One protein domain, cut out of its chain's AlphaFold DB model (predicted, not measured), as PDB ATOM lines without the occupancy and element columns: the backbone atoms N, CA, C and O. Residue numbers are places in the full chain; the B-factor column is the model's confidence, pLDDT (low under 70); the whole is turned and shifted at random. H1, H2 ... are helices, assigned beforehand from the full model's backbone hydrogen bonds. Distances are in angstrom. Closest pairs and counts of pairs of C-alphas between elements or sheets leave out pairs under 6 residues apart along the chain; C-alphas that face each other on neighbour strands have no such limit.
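This is residues 2 to 89 of the 188 residues of the protein "DUF2236 domain-containing protein" of Actinobacteria bacterium (UniProt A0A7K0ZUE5). One long helix, H2, runs nearly along the longest axis; H3 folds back from its last end, the short H4 packs on residues 23 to 30 of H2, and H5 passes obliquely close to H2. Ahead of this group, the small helix H1 is set apart, joined to H2 by a long loop, residues 7 to 19. The printed part has 88 residues with five named helices, H1 to H5 in chain order, and no named strand; the class is all helix. The whole is elongated, spanning 45 by 28 by 24 A, and only just compact, close to loose, with a radius of gyration of the C-alphas of 14.3 A.

Start at H1, residues 2 to 6, which touches no helix. In the loop after it, residues 10 to 11 pair with residues 15 to 16 in a short antiparallel pairing. H2, residues 20 to 42, and H3, residues 47 to 56, form a helical hairpin, opposite ways at a steep tilt of 45 degrees. H2 touches H3 with residues 31 to 35 alone; the closest C-alphas, those of Ala 31 and Tyr 54, are 6.4 A apart. H4, residues 59 to 62, touches H2; the closest C-alphas, those of Ala 27 and Phe 60, are 5.3 A apart. H3 and H4 meet only through their link. H5, residues 75 to 87, only just touches H3, with 3 pairs of C-alphas within 8 A and with residue 75 alone; the closest C-alphas, those of Glu 51 and Arg 75, are 5.4 A apart. H3 and H5 run the same way at a steep tilt of 67 degrees, only just short of about perpendicular. H5 and H2 are close but not clearly touching, the closest C-alphas, those of Ala 28 and Trp 82, being 7.9 A apart; they run opposite ways at a steep tilt of 65 degrees. H4 and H5 are apart. In H1, H2, H3 and H5 every O i to N i+4 pair is within hydrogen-bond range; H4 is too short for such a pair, and its one O i to N i+3 pair is not within range.

Find C-alpha 2 at (38.767, -29.784, -53.861), where H1 begins. Go on to C-alpha 20 at (41.567, -22.426, -42.312); from there H2 runs 32.0 A to C-alpha 42. H3 is 14.2 A long and H4 4.8 A. H5 runs 19.0 A, to C-alpha 87 at (32.457, -26.010, -26.148).

The two C-alphas farthest apart, those of Pro 12 and Gly 43, are 45.6 A apart. The links H1 to H2 and H4 to H5 are long. The printed part has no cut; its mean pLDDT is 95.1, and no printed residue is under 70.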
ATOM      1  N   VAL A   2      39.542 -30.350 -54.983       83.62
ATOM      2  CA  VAL A   2      38.767 -29.784 -53.861       83.62
ATOM      3  C   VAL A   2      38.842 -28.253 -53.809       83.62
ATOM      4  O   VAL A   2      37.798 -27.618 -53.885       83.62
ATOM      5  N   ASN A   3      40.042 -27.653 -53.869       86.75
ATOM      6  CA  ASN A   3      40.200 -26.184 -53.909       86.75
ATOM      7  C   ASN A   3      39.342 -25.523 -55.003       86.75
ATOM      8  O   ASN A   3      38.660 -24.533 -54.771       86.75
ATOM      9  N   ARG A   4      39.278 -26.117 -56.202       86.50
ATOM     10  CA  ARG A   4      38.452 -25.575 -57.293       86.50
ATOM     11  C   ARG A   4      36.964 -25.549 -56.931       86.50
ATOM     12  O   ARG A   4      36.286 -24.606 -57.314       86.50
ATOM     13  N   MET A   5      36.473 -26.556 -56.210       87.88
ATOM     14  CA  MET A   5      35.086 -26.582 -55.738       87.88
ATOM     15  C   MET A   5      34.875 -25.594 -54.585       87.88
ATOM     16  O   MET A   5      33.899 -24.854 -54.613       87.88
ATOM     17  N   HIS A   6      35.823 -25.488 -53.646       91.25
ATOM     18  CA  HIS A   6      35.764 -24.521 -52.538       91.25
ATOM     19  C   HIS A   6      35.736 -23.060 -53.012       91.25
ATOM     20  O   HIS A   6      35.168 -22.208 -52.335       91.25
ATOM     21  N   ALA A   7      36.281 -22.760 -54.198       89.38
ATOM     22  CA  ALA A   7      36.285 -21.410 -54.758       89.38
ATOM     23  C   ALA A   7      34.902 -20.755 -54.850       89.38
ATOM     24  O   ALA A   7      34.797 -19.552 -54.617       89.38
ATOM     25  N   GLY A   8      33.860 -21.536 -55.145       91.44
ATOM     26  CA  GLY A   8      32.488 -21.035 -55.243       91.44
ATOM     27  C   GLY A   8      31.694 -21.071 -53.936       91.44
ATOM     28  O   GLY A   8      30.606 -20.506 -53.881       91.44
ATOM     29  N   VAL A   9      32.196 -21.722 -52.884       92.44
ATOM     30  CA  VAL A   9      31.437 -21.945 -51.644       92.44
ATOM     31  C   VAL A   9      31.788 -20.855 -50.633       92.44
ATOM     32  O   VAL A   9      32.641 -21.028 -49.761       92.44
ATOM     33  N   ARG A  10      31.166 -19.684 -50.793       93.06
ATOM     34  CA  ARG A  10      31.388 -18.509 -49.941       93.06
ATOM     35  C   ARG A  10      30.079 -17.763 -49.692       93.06
ATOM     36  O   ARG A  10      29.241 -17.653 -50.581       93.06
ATOM     37  N   SER A  11      29.940 -17.208 -48.495       91.44
ATOM     38  CA  SER A  11      28.885 -16.271 -48.105       91.44
ATOM     39  C   SER A  11      29.584 -14.994 -47.630       91.44
ATOM     40  O   SER A  11      30.276 -15.049 -46.610       91.44
ATOM     41  N   PRO A  12      29.492 -13.869 -48.368       89.56
ATOM     42  CA  PRO A  12      30.233 -12.651 -48.046       89.56
ATOM     43  C   PRO A  12      30.057 -12.229 -46.583       89.56
ATOM     44  O   PRO A  12      28.932 -12.127 -46.098       89.56
ATOM     45  N   GLY A  13      31.177 -12.025 -45.884       87.19
ATOM     46  CA  GLY A  13      31.203 -11.612 -44.476       87.19
ATOM     47  C   GLY A  13      30.716 -12.654 -43.462       87.19
ATOM     48  O   GLY A  13      30.613 -12.319 -42.290       87.19
ATOM     49  N   ARG A  14      30.396 -13.888 -43.883       87.94
ATOM     50  CA  ARG A  14      29.860 -14.935 -42.992       87.94
ATOM     51  C   ARG A  14      30.563 -16.284 -43.084       87.94
ATOM     52  O   ARG A  14      30.675 -16.961 -42.076       87.94
ATOM     53  N   TYR A  15      30.971 -16.713 -44.278       91.94
ATOM     54  CA  TYR A  15      31.555 -18.041 -44.467       91.94
ATOM     55  C   TYR A  15      32.442 -18.108 -45.708       91.94
ATOM     56  O   TYR A  15      32.126 -17.539 -46.758       91.94
ATOM     57  N   SER A  16      33.510 -18.889 -45.620       94.69
ATOM     58  CA  SER A  16      34.332 -19.277 -46.758       94.69
ATOM     59  C   SER A  16      34.776 -20.722 -46.587       94.69
ATOM     60  O   SER A  16      35.327 -21.074 -45.553       94.69
ATOM     61  N   ALA A  17      34.651 -21.545 -47.628       94.00
ATOM     62  CA  ALA A  17      35.244 -22.885 -47.621       94.00
ATOM     63  C   ALA A  17      36.787 -22.875 -47.639       94.00
ATOM     64  O   ALA A  17      37.404 -23.936 -47.643       94.00
ATOM     65  N   TYR A  18      37.413 -21.693 -47.680       95.19
ATOM     66  CA  TYR A  18      38.853 -21.485 -47.500       95.19
ATOM     67  C   TYR A  18      39.239 -20.959 -46.117       95.19
ATOM     68  O   TYR A  18      40.400 -20.628 -45.911       95.19
ATOM     69  N   ASP A  19      38.279 -20.835 -45.206       95.69
ATOM     70  CA  ASP A  19      38.566 -20.550 -43.806       95.69
ATOM     71  C   ASP A  19      39.383 -21.709 -43.211       95.69
ATOM     72  O   ASP A  19      38.942 -22.863 -43.226       95.69
ATOM     73  N   THR A  20      40.609 -21.419 -42.780       96.00
ATOM     74  CA  THR A  20      41.567 -22.426 -42.312       96.00
ATOM     75  C   THR A  20      41.159 -23.028 -40.977       96.00
ATOM     76  O   THR A  20      41.378 -24.221 -40.785       96.00
ATOM     77  N   ASP A  21      40.487 -22.271 -40.111       95.50
ATOM     78  CA  ASP A  21      40.038 -22.758 -38.807       95.50
ATOM     79  C   ASP A  21      38.895 -23.760 -38.990       95.50
ATOM     80  O   ASP A  21      38.889 -24.842 -38.395       95.50
ATOM     81  N   LEU A  22      37.959 -23.460 -39.900       95.31
ATOM     82  CA  LEU A  22      36.886 -24.389 -40.261       95.31
ATOM     83  C   LEU A  22      37.411 -25.624 -41.003       95.31
ATOM     84  O   LEU A  22      36.909 -26.731 -40.794       95.31
ATOM     85  N   GLN A  23      38.424 -25.475 -41.861       97.12
ATOM     86  CA  GLN A  23      39.068 -26.626 -42.501       97.12
ATOM     87  C   GLN A  23      39.812 -27.504 -41.496       97.12
ATOM     88  O   GLN A  23      39.711 -28.731 -41.583       97.12
ATOM     89  N   LEU A  24      40.529 -26.892 -40.551       98.00
ATOM     90  CA  LEU A  24      41.202 -27.604 -39.474       98.00
ATOM     91  C   LEU A  24      40.180 -28.370 -38.639       98.00
ATOM     92  O   LEU A  24      40.399 -29.548 -38.384       98.00
ATOM     93  N   TRP A  25      39.036 -27.767 -38.304       97.56
ATOM     94  CA  TRP A  25      37.963 -28.465 -37.595       97.56
ATOM     95  C   TRP A  25      37.470 -29.702 -38.359       97.56
ATOM     96  O   TRP A  25      37.409 -30.800 -37.804       97.56
ATOM     97  N   VAL A  26      37.192 -29.576 -39.662       96.81
ATOM     98  CA  VAL A  26      36.801 -30.729 -40.493       96.81
ATOM     99  C   VAL A  26      37.887 -31.811 -40.475       96.81
ATOM    100  O   VAL A  26      37.584 -32.982 -40.244       96.81
ATOM    101  N   ALA A  27      39.155 -31.445 -40.666       97.81
ATOM    102  CA  ALA A  27      40.265 -32.395 -40.645       97.81
ATOM    103  C   ALA A  27      40.464 -33.047 -39.262       97.81
ATOM    104  O   ALA A  27      40.708 -34.252 -39.179       97.81
ATOM    105  N   ALA A  28      40.285 -32.286 -38.182       97.88
ATOM    106  CA  ALA A  28      40.352 -32.752 -36.804       97.88
ATOM    107  C   ALA A  28      39.289 -33.816 -36.517       97.88
ATOM    108  O   ALA A  28      39.609 -34.854 -35.940       97.88
ATOM    109  N   THR A  29      38.048 -33.628 -36.987       97.00
ATOM    110  CA  THR A  29      37.003 -34.657 -36.831       97.00
ATOM    111  C   THR A  29      37.362 -35.966 -37.540       97.00
ATOM    112  O   THR A  29      37.035 -37.040 -37.033       97.00
ATOM    113  N   LEU A  30      38.062 -35.912 -38.682       96.94
ATOM    114  CA  LEU A  30      38.547 -37.106 -39.382       96.94
ATOM    115  C   LEU A  30      39.681 -37.791 -38.614       96.94
ATOM    116  O   LEU A  30      39.663 -39.014 -38.489       96.94
ATOM    117  N   ALA A  31      40.634 -37.017 -38.085       97.19
ATOM    118  CA  ALA A  31      41.738 -37.533 -37.278       97.19
ATOM    119  C   ALA A  31      41.224 -38.212 -35.995       97.19
ATOM    120  O   ALA A  31      41.521 -39.383 -35.757       97.19
ATOM    121  N   HIS A  32      40.374 -37.515 -35.229       96.56
ATOM    122  CA  HIS A  32      39.776 -38.018 -33.990       96.56
ATOM    123  C   HIS A  32      38.990 -39.315 -34.227       96.56
ATOM    124  O   HIS A  32      39.247 -40.337 -33.589       96.56
ATOM    125  N   ASN A  33      38.062 -39.310 -35.191       95.00
ATOM    126  CA  ASN A  33      37.269 -40.502 -35.490       95.00
ATOM    127  C   ASN A  33      38.130 -41.638 -36.059       95.00
ATOM    128  O   ASN A  33      37.868 -42.804 -35.772       95.00
ATOM    129  N   GLY A  34      39.153 -41.323 -36.859       94.50
ATOM    130  CA  GLY A  34      40.081 -42.304 -37.416       94.50
ATOM    131  C   GLY A  34      40.826 -43.080 -36.332       94.50
ATOM    132  O   GLY A  34      40.822 -44.314 -36.355       94.50
ATOM    133  N   GLU A  35      41.395 -42.370 -35.356       95.00
ATOM    134  CA  GLU A  35      42.024 -42.962 -34.170       95.00
ATOM    135  C   GLU A  35      41.020 -43.807 -33.375       95.00
ATOM    136  O   GLU A  35      41.266 -44.987 -33.111       95.00
ATOM    137  N   TRP A  36      39.841 -43.248 -33.089       94.75
ATOM    138  CA  TRP A  36      38.789 -43.930 -32.337       94.75
ATOM    139  C   TRP A  36      38.347 -45.245 -33.004       94.75
ATOM    140  O   TRP A  36      38.234 -46.287 -32.349       94.75
ATOM    141  N   PHE A  37      38.135 -45.240 -34.326       94.25
ATOM    142  CA  PHE A  37      37.772 -46.442 -35.081       94.25
ATOM    143  C   PHE A  37      38.908 -47.459 -35.103       94.25
ATOM    144  O   PHE A  37      38.646 -48.663 -34.993       94.25
ATOM    145  N   TYR A  38      40.152 -46.994 -35.255       93.94
ATOM    146  CA  TYR A  38      41.318 -47.864 -35.227       93.94
ATOM    147  C   TYR A  38      41.353 -48.640 -33.913       93.94
ATOM    148  O   TYR A  38      41.353 -49.873 -33.937       93.94
ATOM    149  N   GLU A  39      41.302 -47.944 -32.775       94.62
ATOM    150  CA  GLU A  39      41.390 -48.593 -31.468       94.62
ATOM    151  C   GLU A  39      40.223 -49.549 -31.224       94.62
ATOM    152  O   GLU A  39      40.404 -50.674 -30.746       94.62
ATOM    153  N   ARG A  40      39.015 -49.149 -31.635       93.94
ATOM    154  CA  ARG A  40      37.814 -49.967 -31.463       93.94
ATOM    155  C   ARG A  40      37.856 -51.272 -32.265       93.94
ATOM    156  O   ARG A  40      37.300 -52.281 -31.830       93.94
ATOM    157  N   VAL A  41      38.497 -51.274 -33.435       93.81
ATOM    158  CA  VAL A  41      38.547 -52.441 -34.334       93.81
ATOM    159  C   VAL A  41      39.803 -53.284 -34.115       93.81
ATOM    160  O   VAL A  41      39.736 -54.520 -34.067       93.81
ATOM    161  N   LEU A  42      40.961 -52.643 -33.987       92.50
ATOM    162  CA  LEU A  42      42.276 -53.287 -33.992       92.50
ATOM    163  C   LEU A  42      42.881 -53.431 -32.592       92.50
ATOM    164  O   LEU A  42      43.669 -54.350 -32.383       92.50
ATOM    165  N   GLY A  43      42.383 -52.684 -31.609       92.94
ATOM    166  CA  GLY A  43      42.872 -52.695 -30.232       92.94
ATOM    167  C   GLY A  43      43.658 -51.426 -29.890       92.94
ATOM    168  O   GLY A  43      43.915 -50.616 -30.779       92.94
ATOM    169  N   PRO A  44      44.016 -51.247 -28.610       95.25
ATOM    170  CA  PRO A  44      44.602 -50.008 -28.111       95.25
ATOM    171  C   PRO A  44      45.944 -49.694 -28.774       95.25
ATOM    172  O   PRO A  44      46.746 -50.594 -29.034       95.25
ATOM    173  N   LEU A  45      46.187 -48.406 -28.999       94.94
ATOM    174  CA  LEU A  45      47.446 -47.869 -29.495       94.94
ATOM    175  C   LEU A  45      48.342 -47.456 -28.325       94.94
ATOM    176  O   LEU A  45      47.885 -46.809 -27.375       94.94
ATOM    177  N   ASP A  46      49.632 -47.779 -28.413       96.56
ATOM    178  CA  ASP A  46      50.636 -47.167 -27.546       96.56
ATOM    179  C   ASP A  46      50.799 -45.668 -27.866       96.56
ATOM    180  O   ASP A  46      50.365 -45.180 -28.914       96.56
ATOM    181  N   ALA A  47      51.425 -44.925 -26.952       95.88
ATOM    182  CA  ALA A  47      51.548 -43.474 -27.067       95.88
ATOM    183  C   ALA A  47      52.312 -43.021 -28.325       95.88
ATOM    184  O   ALA A  47      51.925 -42.028 -28.941       95.88
ATOM    185  N   ALA A  48      53.357 -43.749 -28.735       97.00
ATOM    186  CA  ALA A  48      54.138 -43.398 -29.918       97.00
ATOM    187  C   ALA A  48      53.336 -43.659 -31.200       97.00
ATOM    188  O   ALA A  48      53.304 -42.814 -32.093       97.00
ATOM    189  N   SER A  49      52.629 -44.788 -31.265       96.81
ATOM    190  CA  SER A  49      51.743 -45.107 -32.387       96.81
ATOM    191  C   SER A  49      50.584 -44.110 -32.507       96.81
ATOM    192  O   SER A  49      50.211 -43.735 -33.618       96.81
ATOM    193  N   ARG A  50      50.035 -43.641 -31.380       96.44
ATOM    194  CA  ARG A  50      48.972 -42.624 -31.352       96.44
ATOM    195  C   ARG A  50      49.458 -41.267 -31.861       96.44
ATOM    196  O   ARG A  50      48.806 -40.672 -32.713       96.44
ATOM    197  N   GLU A  51      50.626 -40.817 -31.404       97.75
ATOM    198  CA  GLU A  51      51.273 -39.595 -31.906       97.75
ATOM    199  C   GLU A  51      51.563 -39.695 -33.413       97.75
ATOM    200  O   GLU A  51      51.307 -38.752 -34.160       97.75
ATOM    201  N   GLN A  52      52.044 -40.850 -33.886       97.00
ATOM    202  CA  GLN A  52      52.319 -41.052 -35.307       97.00
ATOM    203  C   GLN A  52      51.043 -40.994 -36.155       97.00
ATOM    204  O   GLN A  52      51.007 -40.269 -37.145       97.00
ATOM    205  N   ILE A  53      49.987 -41.713 -35.762       96.00
ATOM    206  CA  ILE A  53      48.699 -41.707 -36.480       96.00
ATOM    207  C   ILE A  53      48.093 -40.300 -36.507       96.00
ATOM    208  O   ILE A  53      47.527 -39.883 -37.523       96.00
ATOM    209  N   TYR A  54      48.243 -39.553 -35.415       97.38
ATOM    210  CA  TYR A  54      47.829 -38.161 -35.347       97.38
ATOM    211  C   TYR A  54      48.552 -37.291 -36.383       97.38
ATOM    212  O   TYR A  54      47.896 -36.624 -37.184       97.38
ATOM    213  N   ARG A  55      49.887 -37.360 -36.441       97.69
ATOM    214  CA  ARG A  55      50.689 -36.617 -37.431       97.69
ATOM    215  C   ARG A  55      50.393 -37.041 -38.865       97.69
ATOM    216  O   ARG A  55      50.269 -36.192 -39.743       97.69
ATOM    217  N   ASP A  56      50.215 -38.338 -39.108       96.88
ATOM    218  CA  ASP A  56      49.849 -38.858 -40.430       96.88
ATOM    219  C   ASP A  56      48.490 -38.306 -40.898       96.88
ATOM    220  O   ASP A  56      48.268 -38.123 -42.097       96.88
ATOM    221  N   SER A  57      47.592 -37.984 -39.962       97.12
ATOM    222  CA  SER A  57      46.275 -37.409 -40.252       97.12
ATOM    223  C   SER A  57      46.332 -35.936 -40.672       97.12
ATOM    224  O   SER A  57      45.370 -35.442 -41.264       97.12
ATOM    225  N   TRP A  58      47.454 -35.234 -40.463       97.62
ATOM    226  CA  TRP A  58      47.589 -33.823 -40.852       97.62
ATOM    227  C   TRP A  58      47.395 -33.610 -42.350       97.62
ATOM    228  O   TRP A  58      46.942 -32.546 -42.776       97.62
ATOM    229  N   ILE A  59      47.652 -34.644 -43.160       96.44
ATOM    230  CA  ILE A  59      47.413 -34.618 -44.605       96.44
ATOM    231  C   ILE A  59      45.968 -34.261 -44.971       96.44
ATOM    232  O   ILE A  59      45.735 -33.692 -46.037       96.44
ATOM    233  N   PHE A  60      44.992 -34.542 -44.099       95.19
ATOM    234  CA  PHE A  60      43.595 -34.169 -44.332       95.19
ATOM    235  C   PHE A  60      43.397 -32.651 -44.406       95.19
ATOM    236  O   PHE A  60      42.537 -32.197 -45.160       95.19
ATOM    237  N   GLY A  61      44.208 -31.879 -43.678       95.81
ATOM    238  CA  GLY A  61      44.229 -30.417 -43.742       95.81
ATOM    239  C   GLY A  61      45.288 -29.881 -44.707       95.81
ATOM    240  O   GLY A  61      44.986 -29.019 -45.531       95.81
ATOM    241  N   THR A  62      46.510 -30.423 -44.664       96.31
ATOM    242  CA  THR A  62      47.661 -29.898 -45.430       96.31
ATOM    243  C   THR A  62      47.604 -30.176 -46.924       96.31
ATOM    244  O   THR A  62      48.256 -29.491 -47.710       96.31
ATOM    245  N   ALA A  63      46.754 -31.108 -47.363       93.06
ATOM    246  CA  ALA A  63      46.392 -31.224 -48.773       93.06
ATOM    247  C   ALA A  63      45.519 -30.050 -49.282       93.06
ATOM    248  O   ALA A  63      45.264 -29.964 -50.491       93.06
ATOM    249  N   LEU A  64      45.032 -29.179 -48.387       92.31
ATOM    250  CA  LEU A  64      44.174 -28.027 -48.668       92.31
ATOM    251  C   LEU A  64      44.877 -26.710 -48.303       92.31
ATOM    252  O   LEU A  64      45.852 -26.359 -48.966       92.31
ATOM    253  N   GLN A  65      44.326 -25.911 -47.383       95.75
ATOM    254  CA  GLN A  65      44.859 -24.587 -47.029       95.75
ATOM    255  C   GLN A  65      45.456 -24.543 -45.622       95.75
ATOM    256  O   GLN A  65      46.176 -23.599 -45.321       95.75
ATOM    257  N   VAL A  66      45.181 -25.549 -44.791       97.12
ATOM    258  CA  VAL A  66      45.716 -25.652 -43.429       97.12
ATOM    259  C   VAL A  66      47.204 -25.983 -43.507       97.12
ATOM    260  O   VAL A  66      47.592 -26.937 -44.177       97.12
ATOM    261  N   THR A  67      48.051 -25.212 -42.844       97.06
ATOM    262  CA  THR A  67      49.490 -25.471 -42.755       97.06
ATOM    263  C   THR A  67      49.804 -26.427 -41.605       97.06
ATOM    264  O   THR A  67      48.952 -26.714 -40.774       97.06
ATOM    265  N   ALA A  68      51.027 -26.957 -41.550       96.31
ATOM    266  CA  ALA A  68      51.455 -27.814 -40.441       96.31
ATOM    267  C   ALA A  68      51.489 -27.066 -39.091       96.31
ATOM    268  O   ALA A  68      51.247 -27.671 -38.050       96.31
ATOM    269  N   ASP A  69      51.747 -25.757 -39.119       96.69
ATOM    270  CA  ASP A  69      51.836 -24.924 -37.917       96.69
ATOM    271  C   ASP A  69      50.452 -24.636 -37.310       96.69
ATOM    272  O   ASP A  69      50.345 -24.435 -36.103       96.69
ATOM    273  N   ASP A  70      49.389 -24.690 -38.124       96.75
ATOM    274  CA  ASP A  70      48.004 -24.506 -37.670       96.75
ATOM    275  C   ASP A  70      47.492 -25.696 -36.835       96.75
ATOM    276  O   ASP A  70      46.537 -25.562 -36.069       96.75
ATOM    277  N   TRP A  71      48.097 -26.882 -36.973       98.25
ATOM    278  CA  TRP A  71      47.699 -28.053 -36.190       98.25
ATOM    279  C   TRP A  71      48.203 -27.960 -34.743       98.25
ATOM    280  O   TRP A  71      49.300 -27.454 -34.489       98.25
ATOM    281  N   PRO A  72      47.470 -28.529 -33.767       98.25
ATOM    282  CA  PRO A  72      48.026 -28.767 -32.442       98.25
ATOM    283  C   PRO A  72      49.305 -29.613 -32.533       98.25
ATOM    284  O   PRO A  72      49.325 -30.701 -33.091       98.25
ATOM    285  N   GLN A  73      50.415 -29.121 -31.990       97.69
ATOM    286  CA  GLN A  73      51.738 -29.681 -32.321       97.69
ATOM    287  C   GLN A  73      52.018 -31.069 -31.720       97.69
ATOM    288  O   GLN A  73      53.001 -31.721 -32.075       97.69
ATOM    289  N   THR A  74      51.170 -31.529 -30.802       98.12
ATOM    290  CA  THR A  74      51.255 -32.859 -30.195       98.12
ATOM    291  C   THR A  74      49.866 -33.458 -30.057       98.12
ATOM    292  O   THR A  74      48.868 -32.735 -29.979       98.12
ATOM    293  N   ARG A  75      49.794 -34.785 -29.936       97.12
ATOM    294  CA  ARG A  75      48.538 -35.476 -29.648       97.12
ATOM    295  C   ARG A  75      47.893 -34.996 -28.346       97.12
ATOM    296  O   ARG A  75      46.672 -34.956 -28.282       97.12
ATOM    297  N   ALA A  76      48.682 -34.614 -27.341       97.25
ATOM    298  CA  ALA A  76      48.159 -34.055 -26.094       97.25
ATOM    299  C   ALA A  76      47.545 -32.661 -26.309       97.25
ATOM    300  O   ALA A  76      46.420 -32.419 -25.892       97.25
ATOM    301  N   ALA A  77      48.224 -31.778 -27.049       98.25
ATOM    302  CA  ALA A  77      47.667 -30.470 -27.412       98.25
ATOM    303  C   ALA A  77      46.389 -30.603 -28.265       98.25
ATOM    304  O   ALA A  77      45.515 -29.739 -28.229       98.25
ATOM    305  N   PHE A  78      46.267 -31.691 -29.032       98.31
ATOM    306  CA  PHE A  78      45.045 -32.000 -29.762       98.31
ATOM    307  C   PHE A  78      43.865 -32.347 -28.845       98.31
ATOM    308  O   PHE A  78      42.745 -31.982 -29.187       98.31
ATOM    309  N   ASP A  79      44.086 -32.999 -27.696       97.44
ATOM    310  CA  ASP A  79      43.008 -33.243 -26.723       97.44
ATOM    311  C   ASP A  79      42.455 -31.922 -26.175       97.44
ATOM    312  O   ASP A  79      41.237 -31.748 -26.115       97.44
ATOM    313  N   ASP A  80      43.337 -30.970 -25.856       98.25
ATOM    314  CA  ASP A  80      42.941 -29.641 -25.380       98.25
ATOM    315  C   ASP A  80      42.162 -28.874 -26.460       98.25
ATOM    316  O   ASP A  80      41.078 -28.350 -26.198       98.25
ATOM    317  N   TYR A  81      42.673 -28.869 -27.699       98.12
ATOM    318  CA  TYR A  81      41.980 -28.288 -28.852       98.12
ATOM    319  C   TYR A  81      40.602 -28.923 -29.077       98.12
ATOM    320  O   TYR A  81      39.636 -28.213 -29.353       98.12
ATOM    321  N   TRP A  82      40.501 -30.252 -28.977       97.62
ATOM    322  CA  TRP A  82      39.253 -30.984 -29.177       97.62
ATOM    323  C   TRP A  82      38.227 -30.615 -28.108       97.62
ATOM    324  O   TRP A  82      37.100 -30.259 -28.447       97.62
ATOM    325  N   ALA A  83      38.626 -30.629 -26.833       96.94
ATOM    326  CA  ALA A  83      37.758 -30.244 -25.727       96.94
ATOM    327  C   ALA A  83      37.237 -28.808 -25.892       96.94
ATOM    328  O   ALA A  83      36.032 -28.580 -25.807       96.94
ATOM    329  N   ASP A  84      38.121 -27.858 -26.199       97.19
ATOM    330  CA  ASP A  84      37.775 -26.456 -26.445       97.19
ATOM    331  C   ASP A  84      36.840 -26.295 -27.660       97.19
ATOM    332  O   ASP A  84      35.806 -25.626 -27.578       97.19
ATOM    333  N   ALA A  85      37.117 -26.988 -28.769       96.38
ATOM    334  CA  ALA A  85      36.271 -26.961 -29.962       96.38
ATOM    335  C   ALA A  85      34.841 -27.445 -29.699       96.38
ATOM    336  O   ALA A  85      33.896 -26.864 -30.235       96.38
ATOM    337  N   LEU A  86      34.664 -28.458 -28.846       96.19
ATOM    338  CA  LEU A  86      33.336 -28.951 -28.482       96.19
ATOM    339  C   LEU A  86      32.521 -27.928 -27.687       96.19
ATOM    340  O   LEU A  86      31.304 -27.877 -27.856       96.19
ATOM    341  N   THR A  87      33.167 -27.066 -26.894       96.00
ATOM    342  CA  THR A  87      32.457 -26.010 -26.148       96.00
ATOM    343  C   THR A  87      31.905 -24.897 -27.037       96.00
ATOM    344  O   THR A  87      30.984 -24.192 -26.634       96.00
ATOM    345  N   ARG A  88      32.441 -24.747 -28.255       94.75
ATOM    346  CA  ARG A  88      31.999 -23.746 -29.238       94.75
ATOM    347  C   ARG A  88      30.855 -24.219 -30.131       94.75
ATOM    348  O   ARG A  88      30.427 -23.476 -31.011       94.75
ATOM    349  N   LEU A  89      30.405 -25.464 -29.982       95.38
ATOM    350  CA  LEU A  89      29.323 -25.991 -30.803       95.38
ATOM    351  C   LEU A  89      27.985 -25.397 -30.363       95.38
ATOM    352  O   LEU A  89      27.566 -25.557 -29.219       95.38
TER     353      LEU A  89